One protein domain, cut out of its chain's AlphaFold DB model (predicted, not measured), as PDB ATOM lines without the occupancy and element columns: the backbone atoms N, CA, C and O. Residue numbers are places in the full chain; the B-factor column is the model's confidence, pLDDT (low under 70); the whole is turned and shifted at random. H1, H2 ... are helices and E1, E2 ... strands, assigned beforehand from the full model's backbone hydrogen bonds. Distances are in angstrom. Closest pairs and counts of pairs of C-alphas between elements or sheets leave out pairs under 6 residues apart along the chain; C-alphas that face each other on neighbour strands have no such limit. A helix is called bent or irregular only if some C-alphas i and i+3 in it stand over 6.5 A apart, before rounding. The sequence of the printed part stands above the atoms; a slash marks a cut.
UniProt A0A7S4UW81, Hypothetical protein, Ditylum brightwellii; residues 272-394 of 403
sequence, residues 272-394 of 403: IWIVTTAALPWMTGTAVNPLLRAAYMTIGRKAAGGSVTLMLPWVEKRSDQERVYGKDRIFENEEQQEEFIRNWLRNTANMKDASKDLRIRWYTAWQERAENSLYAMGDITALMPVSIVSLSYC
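This is residues 272 to 394 of the 403 residues of the protein "Hypothetical protein" of Ditylum brightwellii (UniProt A0A7S4UW81). A sheet curled like part of a barrel, in the order E4, E3, E2, E1, E5, has H1 lying along E2 over one face and H2 crossing E3 on that same face. H3 and H4 pack together beside the strands, and the stretch from E4 through H5 leads from one edge of the sheet to E5 at the other. The printed part has 123 residues, with named elements in the order E1, H1, E2, H2, H3, H4, E3, E4, H5, E5; the sheet is mixed and the class is mixed, helices and strands. It is compact, with a radius of gyration of the C-alphas of 14.3 A and spans of 44 by 34 by 23 A.

Find C-alpha 272 at (187.271, 140.307, 196.781), where E1 begins, residues 272 to 275. H1, residues 285 to 296, runs 15.8 A; it is neither bent nor irregular, but only just: C-alphas 287 and 290 are 6.1 A apart. E2, residues 307 to 315, is 25.1 A long, and H2 is residues 318 to 324. H3, residues 334 to 347, begins at C-alpha 334 (185.668, 122.113, 207.380) and runs 19.9 A; H4 is residues 354 to 357. E3, residues 359 to 368, spans 27.4 A and bends by 53 degrees at residue 364. E4 is residues 373 to 376, H5 residues 380 to 383, and E5, residues 391 to 393, ends at C-alpha 393 (196.348, 135.625, 194.539).

In the sheet, E2 is parallel to E1, with N 309 and O 272 at 2.8 A, and to E3, with N 312 and O 361 at 2.8 A. E5 is parallel to E1, with N 392 and O 273 at 3.1 A. E3 and E4 form an antiparallel hairpin, with N 375 and O 366 at 2.9 A; the pairing is staggered, as E3 pairs with E2 over its residues 359 to 365 and with E4 over its residues 365 to 368. E1, H1, E2 make a strand-helix-strand unit, two parallel neighbour strands with a helix between, and its crossover is right-handed; E2, then H2, H3 and H4, then E3 make another. With H1 on one face, the sheet forms two layers, helix over strands: H1 has a height over the sheet of 10.0 A and runs along E2, at 22 degrees on the local plane, and the C-alphas of Ala 294 and Leu 310 are their closest, 6.4 A. H2, on the same face, runs across E3 at 88 degrees on the local plane; their closest C-alphas, Asp 320 and Gln 367, are 5.7 A apart. H3 touches H4 with residues 342 to 346 alone, closest at the C-alphas of Arg 342 and Ser 355, 4.9 A. H5 only grazes the sheet with residues 380 to 383. Every O i to N i+4 pair is within hydrogen-bond range in H2 and H3, 7 of 8 in H1; H4 and H5 are too short for such a pair.

The C-alphas farthest apart, those of Ala 303 and Ala 370, are 45.8 A apart. The printed part has no cut, and none of its links is long. The mean pLDDT of the printed part is 91.9; look at residues 387 to 394 for the low confidence, under 70.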
ATOM      1  N   ILE A 272     185.835 140.594 196.771       92.56
ATOM      2  CA  ILE A 272     187.271 140.307 196.781       92.56
ATOM      3  C   ILE A 272     187.484 138.848 197.158       92.56
ATOM      4  O   ILE A 272     187.015 138.404 198.204       92.56
ATOM      5  N   TRP A 273     188.224 138.123 196.324       93.62
ATOM      6  CA  TRP A 273     188.626 136.743 196.588       93.62
ATOM      7  C   TRP A 273     190.130 136.676 196.841       93.62
ATOM      8  O   TRP A 273     190.928 137.176 196.041       93.62
ATOM      9  N   ILE A 274     190.495 136.074 197.972       93.94
ATOM     10  CA  ILE A 274     191.873 135.852 198.415       93.94
ATOM     11  C   ILE A 274     192.076 134.346 198.533       93.94
ATOM     12  O   ILE A 274     191.381 133.692 199.306       93.94
ATOM     13  N   VAL A 275     193.045 133.806 197.798       94.44
ATOM     14  CA  VAL A 275     193.470 132.404 197.911       94.44
ATOM     15  C   VAL A 275     194.816 132.361 198.633       94.44
ATOM     16  O   VAL A 275     195.729 133.113 198.274       94.44
ATOM     17  N   THR A 276     194.938 131.494 199.641       94.19
ATOM     18  CA  THR A 276     196.176 131.235 200.397       94.19
ATOM     19  C   THR A 276     196.463 129.737 200.450       94.19
ATOM     20  O   THR A 276     195.536 128.939 200.454       94.19
ATOM     21  N   THR A 277     197.741 129.360 200.520       92.88
ATOM     22  CA  THR A 277     198.216 127.967 200.613       92.88
ATOM     23  C   THR A 277     198.366 127.450 202.046       92.88
ATOM     24  O   THR A 277     198.796 126.316 202.243       92.88
ATOM     25  N   ALA A 278     198.025 128.256 203.055       93.38
ATOM     26  CA  ALA A 278     198.061 127.864 204.459       93.38
ATOM     27  C   ALA A 278     196.872 128.452 205.233       93.38
ATOM     28  O   ALA A 278     196.438 129.576 204.967       93.38
ATOM     29  N   ALA A 279     196.384 127.692 206.213       95.69
ATOM     30  CA  ALA A 279     195.269 128.038 207.091       95.69
ATOM     31  C   ALA A 279     195.658 127.855 208.563       95.69
ATOM     32  O   ALA A 279     196.528 127.043 208.893       95.69
ATOM     33  N   LEU A 280     194.975 128.570 209.463       96.12
ATOM     34  CA  LEU A 280     194.979 128.193 210.875       96.12
ATOM     35  C   LEU A 280     194.414 126.771 211.013       96.12
ATOM     36  O   LEU A 280     193.500 126.427 210.268       96.12
ATOM     37  N   PRO A 281     194.928 125.952 211.940       95.31
ATOM     38  CA  PRO A 281     195.730 126.318 213.107       95.31
ATOM     39  C   PRO A 281     197.251 126.298 212.885       95.31
ATOM     40  O   PRO A 281     197.993 126.359 213.869       95.31
ATOM     41  N   TRP A 282     197.737 126.219 211.641       93.06
ATOM     42  CA  TRP A 282     199.165 126.360 211.349       93.06
ATOM     43  C   TRP A 282     199.587 127.806 211.663       93.06
ATOM     44  O   TRP A 282     199.349 128.712 210.873       93.06
ATOM     45  N   MET A 283     200.144 128.057 212.854       90.75
ATOM     46  CA  MET A 283     200.418 129.409 213.388       90.75
ATOM     47  C   MET A 283     201.647 130.079 212.739       90.75
ATOM     48  O   MET A 283     202.551 130.558 213.420       90.75
ATOM     49  N   THR A 284     201.704 130.098 211.412       91.06
ATOM     50  CA  THR A 284     202.793 130.668 210.612       91.06
ATOM     51  C   THR A 284     202.358 131.972 209.947       91.06
ATOM     52  O   THR A 284     201.172 132.229 209.729       91.06
ATOM     53  N   GLY A 285     203.326 132.799 209.544       89.38
ATOM     54  CA  GLY A 285     203.041 134.029 208.799       89.38
ATOM     55  C   GLY A 285     202.307 133.794 207.469       89.38
ATOM     56  O   GLY A 285     201.620 134.695 206.997       89.38
ATOM     57  N   THR A 286     202.405 132.598 206.878       89.00
ATOM     58  CA  THR A 286     201.704 132.246 205.632       89.00
ATOM     59  C   THR A 286     200.216 131.962 205.840       89.00
ATOM     60  O   THR A 286     199.438 132.224 204.932       89.00
ATOM     61  N   ALA A 287     199.793 131.515 207.027       93.19
ATOM     62  CA  ALA A 287     198.377 131.374 207.379       93.19
ATOM     63  C   ALA A 287     197.801 132.647 208.020       93.19
ATOM     64  O   ALA A 287     196.726 133.120 207.645       93.19
ATOM     65  N   VAL A 288     198.528 133.231 208.979       95.31
ATOM     66  CA  VAL A 288     198.040 134.350 209.801       95.31
ATOM     67  C   VAL A 288     197.927 135.646 208.992       95.31
ATOM     68  O   VAL A 288     196.931 136.358 209.115       95.31
ATOM     69  N   ASN A 289     198.905 135.964 208.132       95.31
ATOM     70  CA  ASN A 289     198.891 137.242 207.411       95.31
ATOM     71  C   ASN A 289     197.753 137.343 206.377       95.31
ATOM     72  O   ASN A 289     197.097 138.388 206.354       95.31
ATOM     73  N   PRO A 290     197.464 136.325 205.536       96.31
ATOM     74  CA  PRO A 290     196.308 136.371 204.638       96.31
ATOM     75  C   PRO A 290     194.980 136.443 205.394       96.31
ATOM     76  O   PRO A 290     194.119 137.226 204.998       96.31
ATOM     77  N   LEU A 291     194.842 135.716 206.511       97.75
ATOM     78  CA  LEU A 291     193.646 135.758 207.354       97.75
ATOM     79  C   LEU A 291     193.381 137.164 207.910       97.75
ATOM     80  O   LEU A 291     192.288 137.697 207.727       97.75
ATOM     81  N   LEU A 292     194.382 137.795 208.536       97.69
ATOM     82  CA  LEU A 292     194.241 139.146 209.092       97.69
ATOM     83  C   LEU A 292     194.004 140.205 208.003       97.69
ATOM     84  O   LEU A 292     193.205 141.119 208.201       97.69
ATOM     85  N   ARG A 293     194.642 140.075 206.831       96.19
ATOM     86  CA  ARG A 293     194.392 140.964 205.682       96.19
ATOM     87  C   ARG A 293     192.960 140.825 205.168       96.19
ATOM     88  O   ARG A 293     192.281 141.835 205.011       96.19
ATOM     89  N   ALA A 294     192.484 139.597 204.961       97.06
ATOM     90  CA  ALA A 294     191.116 139.336 204.524       97.06
ATOM     91  C   ALA A 294     190.087 139.869 205.535       97.06
ATOM     92  O   ALA A 294     189.144 140.554 205.148       97.06
ATOM     93  N   ALA A 295     190.321 139.627 206.829       97.75
ATOM     94  CA  ALA A 295     189.496 140.130 207.922       97.75
ATOM     95  C   ALA A 295     189.478 141.668 207.997       97.75
ATOM     96  O   ALA A 295     188.428 142.256 208.225       97.75
ATOM     97  N   TYR A 296     190.603 142.349 207.758       96.50
ATOM     98  CA  TYR A 296     190.639 143.816 207.712       96.50
ATOM     99  C   TYR A 296     189.854 144.376 206.512       96.50
ATOM    100  O   TYR A 296     189.173 145.395 206.614       96.50
ATOM    101  N   MET A 297     189.891 143.688 205.369       95.56
ATOM    102  CA  MET A 297     189.212 144.119 204.144       95.56
ATOM    103  C   MET A 297     187.676 143.990 204.190       95.56
ATOM    104  O   MET A 297     187.012 144.496 203.280       95.56
ATOM    105  N   THR A 298     187.091 143.366 205.227       97.12
ATOM    106  CA  THR A 298     185.627 143.337 205.421       97.12
ATOM    107  C   THR A 298     185.064 144.657 205.959       97.12
ATOM    108  O   THR A 298     183.861 144.894 205.827       97.12
ATOM    109  N   ILE A 299     185.898 145.529 206.546       95.62
ATOM    110  CA  ILE A 299     185.462 146.710 207.310       95.62
ATOM    111  C   ILE A 299     184.627 147.672 206.446       95.62
ATOM    112  O   ILE A 299     185.115 148.349 205.537       95.62
ATOM    113  N   GLY A 300     183.329 147.745 206.752       94.25
ATOM    114  CA  GLY A 300     182.343 148.542 206.015       94.25
ATOM    115  C   GLY A 300     182.023 148.032 204.604       94.25
ATOM    116  O   GLY A 300     181.269 148.689 203.892       94.25
ATOM    117  N   ARG A 301     182.568 146.883 204.183       95.19
ATOM    118  CA  ARG A 301     182.372 146.325 202.836       95.19
ATOM    119  C   ARG A 301     180.951 145.789 202.641       95.19
ATOM    120  O   ARG A 301     180.291 146.130 201.667       95.19
ATOM    121  N   LYS A 302     180.437 145.076 203.647       94.38
ATOM    122  CA  LYS A 302     179.058 144.558 203.701       94.38
ATOM    123  C   LYS A 302     177.993 145.652 203.565       94.38
ATOM    124  O   LYS A 302     177.014 145.463 202.856       94.38
ATOM    125  N   ALA A 303     178.205 146.807 204.203       95.94
ATOM    126  CA  ALA A 303     177.292 147.952 204.128       95.94
ATOM    127  C   ALA A 303     177.265 148.614 202.737       95.94
ATOM    128  O   ALA A 303     176.267 149.223 202.372       95.94
ATOM    129  N   ALA A 304     178.336 148.468 201.952       95.31
ATOM    130  CA  ALA A 304     178.432 148.953 200.577       95.31
ATOM    131  C   ALA A 304     178.033 147.893 199.525       95.31
ATOM    132  O   ALA A 304     178.241 148.108 198.335       95.31
ATOM    133  N   GLY A 305     177.494 146.740 199.944       94.56
ATOM    134  CA  GLY A 305     177.084 145.643 199.057       94.56
ATOM    135  C   GLY A 305     178.206 144.692 198.615       94.56
ATOM    136  O   GLY A 305     177.922 143.679 197.974       94.56
ATOM    137  N   GLY A 306     179.462 144.963 198.980       94.06
ATOM    138  CA  GLY A 306     180.599 144.097 198.675       94.06
ATOM    139  C   GLY A 306     180.835 142.989 199.705       94.06
ATOM    140  O   GLY A 306     180.211 142.923 200.765       94.06
ATOM    141  N   SER A 307     181.815 142.127 199.429       95.19
ATOM    142  CA  SER A 307     182.228 141.058 200.347       95.19
ATOM    143  C   SER A 307     183.707 140.688 200.207       95.19
ATOM    144  O   SER A 307     184.350 141.028 199.214       95.19
ATOM    145  N   VAL A 308     184.249 139.984 201.207       96.50
ATOM    146  CA  VAL A 308     185.556 139.316 201.116       96.50
ATOM    147  C   VAL A 308     185.354 137.824 201.328       96.50
ATOM    148  O   VAL A 308     184.723 137.425 202.310       96.50
ATOM    149  N   THR A 309     185.915 137.026 200.425       97.00
ATOM    150  CA  THR A 309     186.002 135.571 200.529       97.00
ATOM    151  C   THR A 309     187.463 135.160 200.656       97.00
ATOM    152  O   THR A 309     188.280 135.479 199.790       97.00
ATOM    153  N   LEU A 310     187.787 134.439 201.725       97.62
ATOM    154  CA  LEU A 310     189.081 133.799 201.929       97.62
ATOM    155  C   LEU A 310     188.955 132.307 201.605       97.62
ATOM    156  O   LEU A 310     188.197 131.597 202.263       97.62
ATOM    157  N   MET A 311     189.685 131.852 200.589       96.81
ATOM    158  CA  MET A 311     189.802 130.441 200.233       96.81
ATOM    159  C   MET A 311     190.990 129.807 200.956       96.81
ATOM    160  O   MET A 311     192.125 130.279 200.819       96.81
ATOM    161  N   LEU A 312     190.713 128.744 201.708       97.31
ATOM    162  CA  LEU A 312     191.650 128.031 202.569       97.31
ATOM    163  C   LEU A 312     191.840 126.572 202.113       97.31
ATOM    164  O   LEU A 312     190.885 125.962 201.630       97.31
ATOM    165  N   PRO A 313     193.038 125.986 202.294       97.00
ATOM    166  CA  PRO A 313     193.250 124.557 202.091       97.00
ATOM    167  C   PRO A 313     192.515 123.740 203.161       97.00
ATOM    168  O   PRO A 313     192.813 123.879 204.349       97.00
ATOM    169  N   TRP A 314     191.623 122.845 202.739       97.38
ATOM    170  CA  TRP A 314     191.114 121.764 203.581       97.38
ATOM    171  C   TRP A 314     192.052 120.560 203.477       97.38
ATOM    172  O   TRP A 314     192.208 119.966 202.407       97.38
ATOM    173  N   VAL A 315     192.702 120.216 204.589       96.19
ATOM    174  CA  VAL A 315     193.629 119.081 204.672       96.19
ATOM    175  C   VAL A 315     192.843 117.853 205.115       96.19
ATOM    176  O   VAL A 315     192.722 117.557 206.296       96.19
ATOM    177  N   GLU A 316     192.264 117.145 204.154       92.62
ATOM    178  CA  GLU A 316     191.278 116.089 204.424       92.62
ATOM    179  C   GLU A 316     191.868 114.859 205.141       92.62
ATOM    180  O   GLU A 316     191.225 114.230 205.982       92.62
ATOM    181  N   LYS A 317     193.127 114.512 204.848       93.31
ATOM    182  CA  LYS A 317     193.794 113.351 205.449       93.31
ATOM    183  C   LYS A 317     194.238 113.657 206.878       93.31
ATOM    184  O   LYS A 317     195.118 114.487 207.096       93.31
ATOM    185  N   ARG A 318     193.732 112.892 207.852       93.75
ATOM    186  CA  ARG A 318     194.117 113.003 209.274       93.75
ATOM    187  C   ARG A 318     195.634 112.956 209.504       93.75
ATOM    188  O   ARG A 318     196.158 113.748 210.276       93.75
ATOM    189  N   SER A 319     196.345 112.067 208.813       94.00
ATOM    190  CA  SER A 319     197.807 111.924 208.907       94.00
ATOM    191  C   SER A 319     198.584 113.123 208.342       94.00
ATOM    192  O   SER A 319     199.719 113.368 208.759       94.00
ATOM    193  N   ASP A 320     197.976 113.887 207.432       94.44
ATOM    194  CA  ASP A 320     198.523 115.142 206.923       94.44
ATOM    195  C   ASP A 320     198.169 116.302 207.865       94.44
ATOM    196  O   ASP A 320     199.047 117.106 208.175       94.44
ATOM    197  N   GLN A 321     196.954 116.345 208.432       95.25
ATOM    198  CA  GLN A 321     196.620 117.293 209.508       95.25
ATOM    199  C   GLN A 321     197.560 117.140 210.710       95.25
ATOM    200  O   GLN A 321     198.142 118.120 211.159       95.25
ATOM    201  N   GLU A 322     197.797 115.915 211.188       94.56
ATOM    202  CA  GLU A 322     198.735 115.641 212.286       94.56
ATOM    203  C   GLU A 322     200.159 116.136 211.986       94.56
ATOM    204  O   GLU A 322     200.881 116.537 212.901       94.56
ATOM    205  N   ARG A 323     200.561 116.142 210.709       92.06
ATOM    206  CA  ARG A 323     201.872 116.619 210.243       92.06
ATOM    207  C   ARG A 323     201.950 118.142 210.128       92.06
ATOM    208  O   ARG A 323     203.010 118.702 210.391       92.06
ATOM    209  N   VAL A 324     200.867 118.796 209.708       93.06
ATOM    210  CA  VAL A 324     200.820 120.243 209.430       93.06
ATOM    211  C   VAL A 324     200.405 121.050 210.667       93.06
ATOM    212  O   VAL A 324     200.981 122.098 210.953       93.06
ATOM    213  N   TYR A 325     199.415 120.560 211.410       94.19
ATOM    214  CA  TYR A 325     198.784 121.227 212.553       94.19
ATOM    215  C   TYR A 325     199.238 120.676 213.913       94.19
ATOM    216  O   TYR A 325     199.125 121.375 214.923       94.19
ATOM    217  N   GLY A 326     199.772 119.451 213.941       92.69
ATOM    218  CA  GLY A 326     200.081 118.709 215.163       92.69
ATOM    219  C   GLY A 326     198.914 117.838 215.640       92.69
ATOM    220  O   GLY A 326     197.773 117.988 215.204       92.69
ATOM    221  N   LYS A 327     199.201 116.911 216.563       92.69
ATOM    222  CA  LYS A 327     198.229 115.917 217.061       92.69
ATOM    223  C   LYS A 327     197.041 116.523 217.809       92.69
ATOM    224  O   LYS A 327     195.956 115.955 217.789       92.69
ATOM    225  N   ASP A 328     197.244 117.677 218.435       91.94
ATOM    226  CA  ASP A 328     196.257 118.314 219.314       91.94
ATOM    227  C   ASP A 328     195.299 119.252 218.556       91.94
ATOM    228  O   ASP A 328     194.489 119.944 219.171       91.94
ATOM    229  N   ARG A 329     195.434 119.352 217.224       91.25
ATOM    230  CA  ARG A 329     194.750 120.355 216.389       91.25
ATOM    231  C   ARG A 329     194.238 119.767 215.071       91.25
ATOM    232  O   ARG A 329     194.495 120.297 213.993       91.25
ATOM    233  N   ILE A 330     193.547 118.641 215.198       95.56
ATOM    234  CA  ILE A 330     192.909 117.895 214.111       95.56
ATOM    235  C   ILE A 330     191.418 118.254 214.088       95.56
ATOM    236  O   ILE A 330     190.799 118.352 215.147       95.56
ATOM    237  N   PHE A 331     190.842 118.383 212.898       96.94
ATOM    238  CA  PHE A 331     189.421 118.631 212.658       96.94
ATOM    239  C   PHE A 331     188.844 117.504 211.805       96.94
ATOM    240  O   PHE A 331     189.496 117.003 210.888       96.94
ATOM    241  N   GLU A 332     187.613 117.105 212.097       95.75
ATOM    242  CA  GLU A 332     186.904 116.062 211.349       95.75
ATOM    243  C   GLU A 332     186.279 116.605 210.059       95.75
ATOM    244  O   GLU A 332     186.055 115.846 209.119       95.75
ATOM    245  N   ASN A 333     185.999 117.911 210.013       97.06
ATOM    246  CA  ASN A 333     185.378 118.601 208.888       97.06
ATOM    247  C   ASN A 333     185.765 120.091 208.823       97.06
ATOM    248  O   ASN A 333     186.353 120.655 209.754       97.06
ATOM    249  N   GLU A 334     185.416 120.709 207.696       97.31
ATOM    250  CA  GLU A 334     185.668 122.113 207.380       97.31
ATOM    251  C   GLU A 334     185.005 123.062 208.395       97.31
ATOM    252  O   GLU A 334     185.594 124.074 208.772       97.31
ATOM    253  N   GLU A 335     183.816 122.723 208.899       97.94
ATOM    254  CA  GLU A 335     183.050 123.544 209.840       97.94
ATOM    255  C   GLU A 335     183.724 123.654 211.216       97.94
ATOM    256  O   GLU A 335     183.767 124.741 211.799       97.94
ATOM    257  N   GLN A 336     184.299 122.561 211.732       98.00
ATOM    258  CA  GLN A 336     185.077 122.570 212.977       98.00
ATOM    259  C   GLN A 336     186.325 123.463 212.848       98.00
ATOM    260  O   GLN A 336     186.647 124.221 213.769       98.00
ATOM    261  N   GLN A 337     187.019 123.411 211.704       98.12
ATOM    262  CA  GLN A 337     188.178 124.271 211.443       98.12
ATOM    263  C   GLN A 337     187.757 125.736 211.231       98.12
ATOM    264  O   GLN A 337     188.439 126.653 211.697       98.12
ATOM    265  N   GLU A 338     186.613 125.976 210.583       98.56
ATOM    266  CA  GLU A 338     186.046 127.310 210.405       98.56
ATOM    267  C   GLU A 338     185.674 127.957 211.743       98.56
ATOM    268  O   GLU A 338     186.047 129.109 211.977       98.56
ATOM    269  N   GLU A 339     185.014 127.238 212.656       98.44
ATOM    270  CA  GLU A 339     184.694 127.788 213.977       98.44
ATOM    271  C   GLU A 339     185.966 128.068 214.787       98.44
ATOM    272  O   GLU A 339     186.064 129.124 215.412       98.44
ATOM    273  N   PHE A 340     187.003 127.224 214.694       98.25
ATOM    274  CA  PHE A 340     188.313 127.539 215.279       98.25
ATOM    275  C   PHE A 340     188.875 128.872 214.746       98.25
ATOM    276  O   PHE A 340     189.310 129.722 215.529       98.25
ATOM    277  N   ILE A 341     188.825 129.096 213.427       98.44
ATOM    278  CA  ILE A 341     189.267 130.346 212.785       98.44
ATOM    279  C   ILE A 341     188.424 131.542 213.243       98.44
ATOM    280  O   ILE A 341     188.975 132.597 213.572       98.44
ATOM    281  N   ARG A 342     187.092 131.404 213.281       98.56
ATOM    282  CA  ARG A 342     186.169 132.474 213.692       98.56
ATOM    283  C   ARG A 342     186.340 132.823 215.166       98.56
ATOM    284  O   ARG A 342     186.386 134.008 215.500       98.56
ATOM    285  N   ASN A 343     186.514 131.828 216.030       98.56
ATOM    286  CA  ASN A 343     186.812 131.997 217.447       98.56
ATOM    287  C   ASN A 343     188.170 132.691 217.666       98.56
ATOM    288  O   ASN A 343     188.257 133.647 218.441       98.56
ATOM    289  N   TRP A 344     189.208 132.301 216.917       98.25
ATOM    290  CA  TRP A 344     190.519 132.960 216.949       98.25
ATOM    291  C   TRP A 344     190.444 134.425 216.491       98.25
ATOM    292  O   TRP A 344     190.956 135.316 217.173       98.25
ATOM    293  N   LEU A 345     189.736 134.712 215.390       98.44
ATOM    294  CA  LEU A 345     189.487 136.087 214.937       98.44
ATOM    295  C   LEU A 345     188.745 136.913 215.996       98.44
ATOM    296  O   LEU A 345     189.109 138.061 216.248       98.44
ATOM    297  N   ARG A 346     187.712 136.336 216.621       98.44
ATOM    298  CA  ARG A 346     186.868 137.001 217.623       98.44
ATOM    299  C   ARG A 346     187.639 137.348 218.895       98.44
ATOM    300  O   ARG A 346     187.515 138.475 219.373       98.44
ATOM    301  N   ASN A 347     188.409 136.394 219.419       98.06
ATOM    302  CA  ASN A 347     188.945 136.445 220.780       98.06
ATOM    303  C   ASN A 347     190.445 136.751 220.826       98.06
ATOM    304  O   ASN A 347     190.879 137.499 221.696       98.06
ATOM    305  N   THR A 348     191.240 136.216 219.894       96.94
ATOM    306  CA  THR A 348     192.699 136.428 219.860       96.94
ATOM    307  C   THR A 348     193.074 137.653 219.032       96.94
ATOM    308  O   THR A 348     193.869 138.471 219.482       96.94
ATOM    309  N   ALA A 349     192.481 137.825 217.846       95.50
ATOM    310  CA  ALA A 349     192.725 139.004 217.007       95.50
ATOM    311  C   ALA A 349     191.823 140.210 217.349       95.50
ATOM    312  O   ALA A 349     192.020 141.294 216.801       95.50
ATOM    313  N   ASN A 350     190.827 140.034 218.230       97.50
ATOM    314  CA  ASN A 350     189.816 141.041 218.597       97.50
ATOM    315  C   ASN A 350     189.034 141.629 217.393       97.50
ATOM    316  O   ASN A 350     188.529 142.750 217.433       97.50
ATOM    317  N   MET A 351     188.887 140.864 216.307       97.56
ATOM    318  CA  MET A 351     188.195 141.266 215.076       97.56
ATOM    319  C   MET A 351     186.749 140.743 215.062       97.56
ATOM    320  O   MET A 351     186.352 139.946 214.208       97.56
ATOM    321  N   LYS A 352     185.949 141.175 216.045       97.62
ATOM    322  CA  LYS A 352     184.602 140.635 216.320       97.62
ATOM    323  C   LYS A 352     183.649 140.703 215.123       97.62
ATOM    324  O   LYS A 352     182.932 139.732 214.888       97.62
ATOM    325  N   ASP A 353     183.667 141.777 214.340       97.06
ATOM    326  CA  ASP A 353     182.779 141.902 213.174       97.06
ATOM    327  C   ASP A 353     183.307 141.127 211.964       97.06
ATOM    328  O   ASP A 353     182.559 140.393 211.323       97.06
ATOM    329  N   ALA A 354     184.621 141.162 211.718       97.06
ATOM    330  CA  ALA A 354     185.239 140.360 210.663       97.06
ATOM    331  C   ALA A 354     185.056 138.848 210.883       97.06
ATOM    332  O   ALA A 354     184.836 138.120 209.922       97.06
ATOM    333  N   SER A 355     185.035 138.374 212.137       97.69
ATOM    334  CA  SER A 355     184.714 136.973 212.467       97.69
ATOM    335  C   SER A 355     183.299 136.531 212.047       97.69
ATOM    336  O   SER A 355     183.024 135.332 212.016       97.69
ATOM    337  N   LYS A 356     182.405 137.477 211.720       97.31
ATOM    338  CA  LYS A 356     181.046 137.238 211.202       97.31
ATOM    339  C   LYS A 356     180.952 137.526 209.701       97.31
ATOM    340  O   LYS A 356     180.326 136.770 208.969       97.31
ATOM    341  N   ASP A 357     181.574 138.616 209.252       97.56
ATOM    342  CA  ASP A 357     181.421 139.142 207.891       97.56
ATOM    343  C   ASP A 357     182.403 138.547 206.871       97.56
ATOM    344  O   ASP A 357     182.138 138.601 205.668       97.56
ATOM    345  N   LEU A 358     183.523 137.967 207.320       98.19
ATOM    346  CA  LEU A 358     184.436 137.238 206.443       98.19
ATOM    347  C   LEU A 358     183.772 135.936 205.977       98.19
ATOM    348  O   LEU A 358     183.390 135.087 206.793       98.19
ATOM    349  N   ARG A 359     183.672 135.764 204.657       97.94
ATOM    350  CA  ARG A 359     183.275 134.496 204.042       97.94
ATOM    351  C   ARG A 359     184.506 133.602 203.974       97.94
ATOM    352  O   ARG A 359     185.537 134.022 203.453       97.94
ATOM    353  N   ILE A 360     184.390 132.389 204.489       97.94
ATOM    354  CA  ILE A 360     185.412 131.357 204.347       97.94
ATOM    355  C   ILE A 360     184.898 130.359 203.306       97.94
ATOM    356  O   ILE A 360     183.692 130.151 203.151       97.94
ATOM    357  N   ARG A 361     185.818 129.852 202.494       97.19
ATOM    358  CA  ARG A 361     185.592 128.803 201.502       97.19
ATOM    359  C   ARG A 361     186.795 127.880 201.516       97.19
ATOM    360  O   ARG A 361     187.900 128.310 201.838       97.19
ATOM    361  N   TRP A 362     186.577 126.646 201.105       97.12
ATOM    362  CA  TRP A 362     187.588 125.609 201.165       97.12
ATOM    363  C   TRP A 362     187.925 125.101 199.768       97.12
ATOM    364  O   TRP A 362     187.123 125.201 198.836       97.12
ATOM    365  N   TYR A 363     189.146 124.605 199.619       96.12
ATOM    366  CA  TYR A 363     189.572 123.811 198.477       96.12
ATOM    367  C   TYR A 363     190.392 122.629 199.001       96.12
ATOM    368  O   TYR A 363     191.191 122.790 199.926       96.12
ATOM    369  N   THR A 364     190.207 121.441 198.428       95.31
ATOM    370  CA  THR A 364     190.921 120.235 198.863       95.31
ATOM    371  C   THR A 364     192.431 120.415 198.704       95.31
ATOM    372  O   THR A 364     192.905 120.858 197.654       95.31
ATOM    373  N   ALA A 365     193.204 120.063 199.729       94.88
ATOM    374  CA  ALA A 365     194.657 120.157 199.715       94.88
ATOM    375  C   ALA A 365     195.324 118.955 200.396       94.88
ATOM    376  O   ALA A 365     194.846 118.460 201.415       94.88
ATOM    377  N   TRP A 366     196.453 118.503 199.853       92.12
ATOM    378  CA  TRP A 366     197.250 117.392 200.394       92.12
ATOM    379  C   TRP A 366     198.653 117.870 200.786       92.12
ATOM    380  O   TRP A 366     199.190 118.792 200.168       92.12
ATOM    381  N   GLN A 367     199.263 117.238 201.795       92.50
ATOM    382  CA  GLN A 367     200.616 117.580 202.245       92.50
ATOM    383  C   GLN A 367     201.654 116.704 201.537       92.50
ATOM    384  O   GLN A 367     201.793 115.518 201.834       92.50
ATOM    385  N   GLU A 368     202.451 117.294 200.645       90.75
ATOM    386  CA  GLU A 368     203.593 116.591 200.057       90.75
ATOM    387  C   GLU A 368     204.714 116.474 201.097       90.75
ATOM    388  O   GLU A 368     205.245 117.469 201.601       90.75
ATOM    389  N   ARG A 369     205.087 115.235 201.429       87.44
ATOM    390  CA  ARG A 369     206.065 114.916 202.478       87.44
ATOM    391  C   ARG A 369     207.492 115.246 202.055       87.44
ATOM    392  O   ARG A 369     208.281 115.646 202.907       87.44
ATOM    393  N   ALA A 370     207.827 115.087 200.774       86.62
ATOM    394  CA  ALA A 370     209.170 115.352 200.259       86.62
ATOM    395  C   ALA A 370     209.536 116.847 200.296       86.62
ATOM    396  O   ALA A 370     210.702 117.196 200.475       86.62
ATOM    397  N   GLU A 371     208.537 117.719 200.149       85.62
ATOM    398  CA  GLU A 371     208.701 119.176 200.037       85.62
ATOM    399  C   GLU A 371     208.113 119.942 201.238       85.62
ATOM    400  O   GLU A 371     208.182 121.170 201.293       85.62
ATOM    401  N   ASN A 372     207.537 119.215 202.203       85.44
ATOM    402  CA  ASN A 372     206.829 119.724 203.382       85.44
ATOM    403  C   ASN A 372     205.843 120.867 203.062       85.44
ATOM    404  O   ASN A 372     205.766 121.861 203.788       85.44
ATOM    405  N   SER A 373     205.109 120.728 201.957       87.81
ATOM    406  CA  SER A 373     204.297 121.792 201.360       87.81
ATOM    407  C   SER A 373     202.884 121.311 201.029       87.81
ATOM    408  O   SER A 373     202.704 120.190 200.548       87.81
ATOM    409  N   LEU A 374     201.893 122.183 201.242       91.62
ATOM    410  CA  LEU A 374     200.502 121.932 200.865       91.62
ATOM    411  C   LEU A 374     200.286 122.197 199.373       91.62
ATOM    412  O   LEU A 374     200.567 123.289 198.874       91.62
ATOM    413  N   TYR A 375     199.721 121.209 198.687       91.56
ATOM    414  CA  TYR A 375     199.323 121.281 197.286       91.56
ATOM    415  C   TYR A 375     197.807 121.312 197.155       91.56
ATOM    416  O   TYR A 375     197.110 120.523 197.787       91.56
ATOM    417  N   ALA A 376     197.300 122.206 196.305       92.56
ATOM    418  CA  ALA A 376     195.892 122.223 195.931       92.56
ATOM    419  C   ALA A 376     195.553 121.028 195.033       92.56
ATOM    420  O   ALA A 376     196.284 120.725 194.088       92.56
ATOM    421  N   MET A 377     194.424 120.385 195.316       91.75
ATOM    422  CA  MET A 377     193.906 119.249 194.568       91.75
ATOM    423  C   MET A 377     192.738 119.712 193.694       91.75
ATOM    424  O   MET A 377     191.665 120.042 194.192       91.75
ATOM    425  N   GLY A 378     192.960 119.731 192.379       88.25
ATOM    426  CA  GLY A 378     191.991 120.215 191.392       88.25
ATOM    427  C   GLY A 378     192.162 121.692 191.025       88.25
ATOM    428  O   GLY A 378     193.131 122.350 191.407       88.25
ATOM    429  N   ASP A 379     191.225 122.204 190.228       88.38
ATOM    430  CA  ASP A 379     191.232 123.586 189.750       88.38
ATOM    431  C   ASP A 379     190.485 124.508 190.726       88.38
ATOM    432  O   ASP A 379     189.255 124.524 190.778       88.38
ATOM    433  N   ILE A 380     191.237 125.314 191.483       89.12
ATOM    434  CA  ILE A 380     190.685 126.321 192.404       89.12
ATOM    435  C   ILE A 380     189.789 127.325 191.655       89.12
ATOM    436  O   ILE A 380     188.833 127.844 192.229       89.12
ATOM    437  N   THR A 381     190.053 127.599 190.371       87.94
ATOM    438  CA  THR A 381     189.252 128.554 189.592       87.94
ATOM    439  C   THR A 381     187.861 128.030 189.250       87.94
ATOM    440  O   THR A 381     186.935 128.830 189.153       87.94
ATOM    441  N   ALA A 382     187.666 126.709 189.206       87.69
ATOM    442  CA  ALA A 382     186.347 126.097 189.039       87.69
ATOM    443  C   ALA A 382     185.452 126.238 190.289       87.69
ATOM    444  O   ALA A 382     184.229 126.165 190.184       87.69
ATOM    445  N   LEU A 383     186.039 126.473 191.471       86.50
ATOM    446  CA  LEU A 383     185.311 126.732 192.725       86.50
ATOM    447  C   LEU A 383     184.841 128.192 192.855       86.50
ATOM    448  O   LEU A 383     184.109 128.543 193.784       86.50
ATOM    449  N   MET A 384     185.289 129.058 191.947       87.69
ATOM    450  CA  MET A 384     184.999 130.484 191.949       87.69
ATOM    451  C   MET A 384     183.864 130.821 190.966       87.69
ATOM    452  O   MET A 384     183.865 130.334 189.837       87.69
ATOM    453  N   PRO A 385     182.892 131.677 191.339       84.81
ATOM    454  CA  PRO A 385     181.859 132.111 190.406       84.81
ATOM    455  C   PRO A 385     182.462 132.888 189.228       84.81
ATOM    456  O   PRO A 385     183.301 133.768 189.407       84.81
ATOM    457  N   VAL A 386     181.963 132.620 188.018       73.81
ATOM    458  CA  VAL A 386     182.446 133.221 186.756       73.81
ATOM    459  C   VAL A 386     182.345 134.759 186.747       73.81
ATOM    460  O   VAL A 386     183.056 135.431 186.008       73.81
ATOM    461  N   SER A 387     181.501 135.340 187.603       68.50
ATOM    462  CA  SER A 387     181.289 136.785 187.753       68.50
ATOM    463  C   SER A 387     182.305 137.515 188.654       68.50
ATOM    464  O   SER A 387     182.060 138.662 189.036       68.50
ATOM    465  N   ILE A 388     183.440 136.905 189.027       64.56
ATOM    466  CA  ILE A 388     184.485 137.613 189.791       64.56
ATOM    467  C   ILE A 388     185.145 138.700 188.934       64.56
ATOM    468  O   ILE A 388     185.907 138.428 188.012       64.56
ATOM    469  N   VAL A 389     184.912 139.954 189.325       53.69
ATOM    470  CA  VAL A 389     185.506 141.154 188.708       53.69
ATOM    471  C   VAL A 389     186.916 141.456 189.252       53.69
ATOM    472  O   VAL A 389     187.667 142.230 188.661       53.69
ATOM    473  N   SER A 390     187.308 140.877 190.394       59.25
ATOM    474  CA  SER A 390     188.607 141.147 191.033       59.25
ATOM    475  C   SER A 390     189.113 139.953 191.847       59.25
ATOM    476  O   SER A 390     188.497 139.548 192.834       59.25
ATOM    477  N   LEU A 391     190.271 139.418 191.456       57.84
ATOM    478  CA  LEU A 391     190.914 138.257 192.074       57.84
ATOM    479  C   LEU A 391     192.326 138.625 192.544       57.84
ATOM    480  O   LEU A 391     193.109 139.179 191.776       57.84
ATOM    481  N   SER A 392     192.654 138.334 193.805       55.12
ATOM    482  CA  SER A 392     193.972 138.611 194.392       55.12
ATOM    483  C   SER A 392     194.618 137.327 194.906       55.12
ATOM    484  O   SER A 392     194.331 136.859 196.008       55.12
ATOM    485  N   TYR A 393     195.538 136.768 194.121       53.06
ATOM    486  CA  TYR A 393     196.348 135.625 194.539       53.06
ATOM    487  C   TYR A 393     197.453 136.059 195.511       53.06
ATOM    488  O   TYR A 393     198.330 136.843 195.151       53.06
ATOM    489  N   CYS A 394     197.450 135.510 196.727       44.88
ATOM    490  CA  CYS A 394     198.521 135.689 197.709       44.88
ATOM    491  C   CYS A 394     199.299 134.380 197.896       44.88
ATOM    492  O   CYS A 394     199.219 133.738 198.942       44.88
TER     493      CYS A 394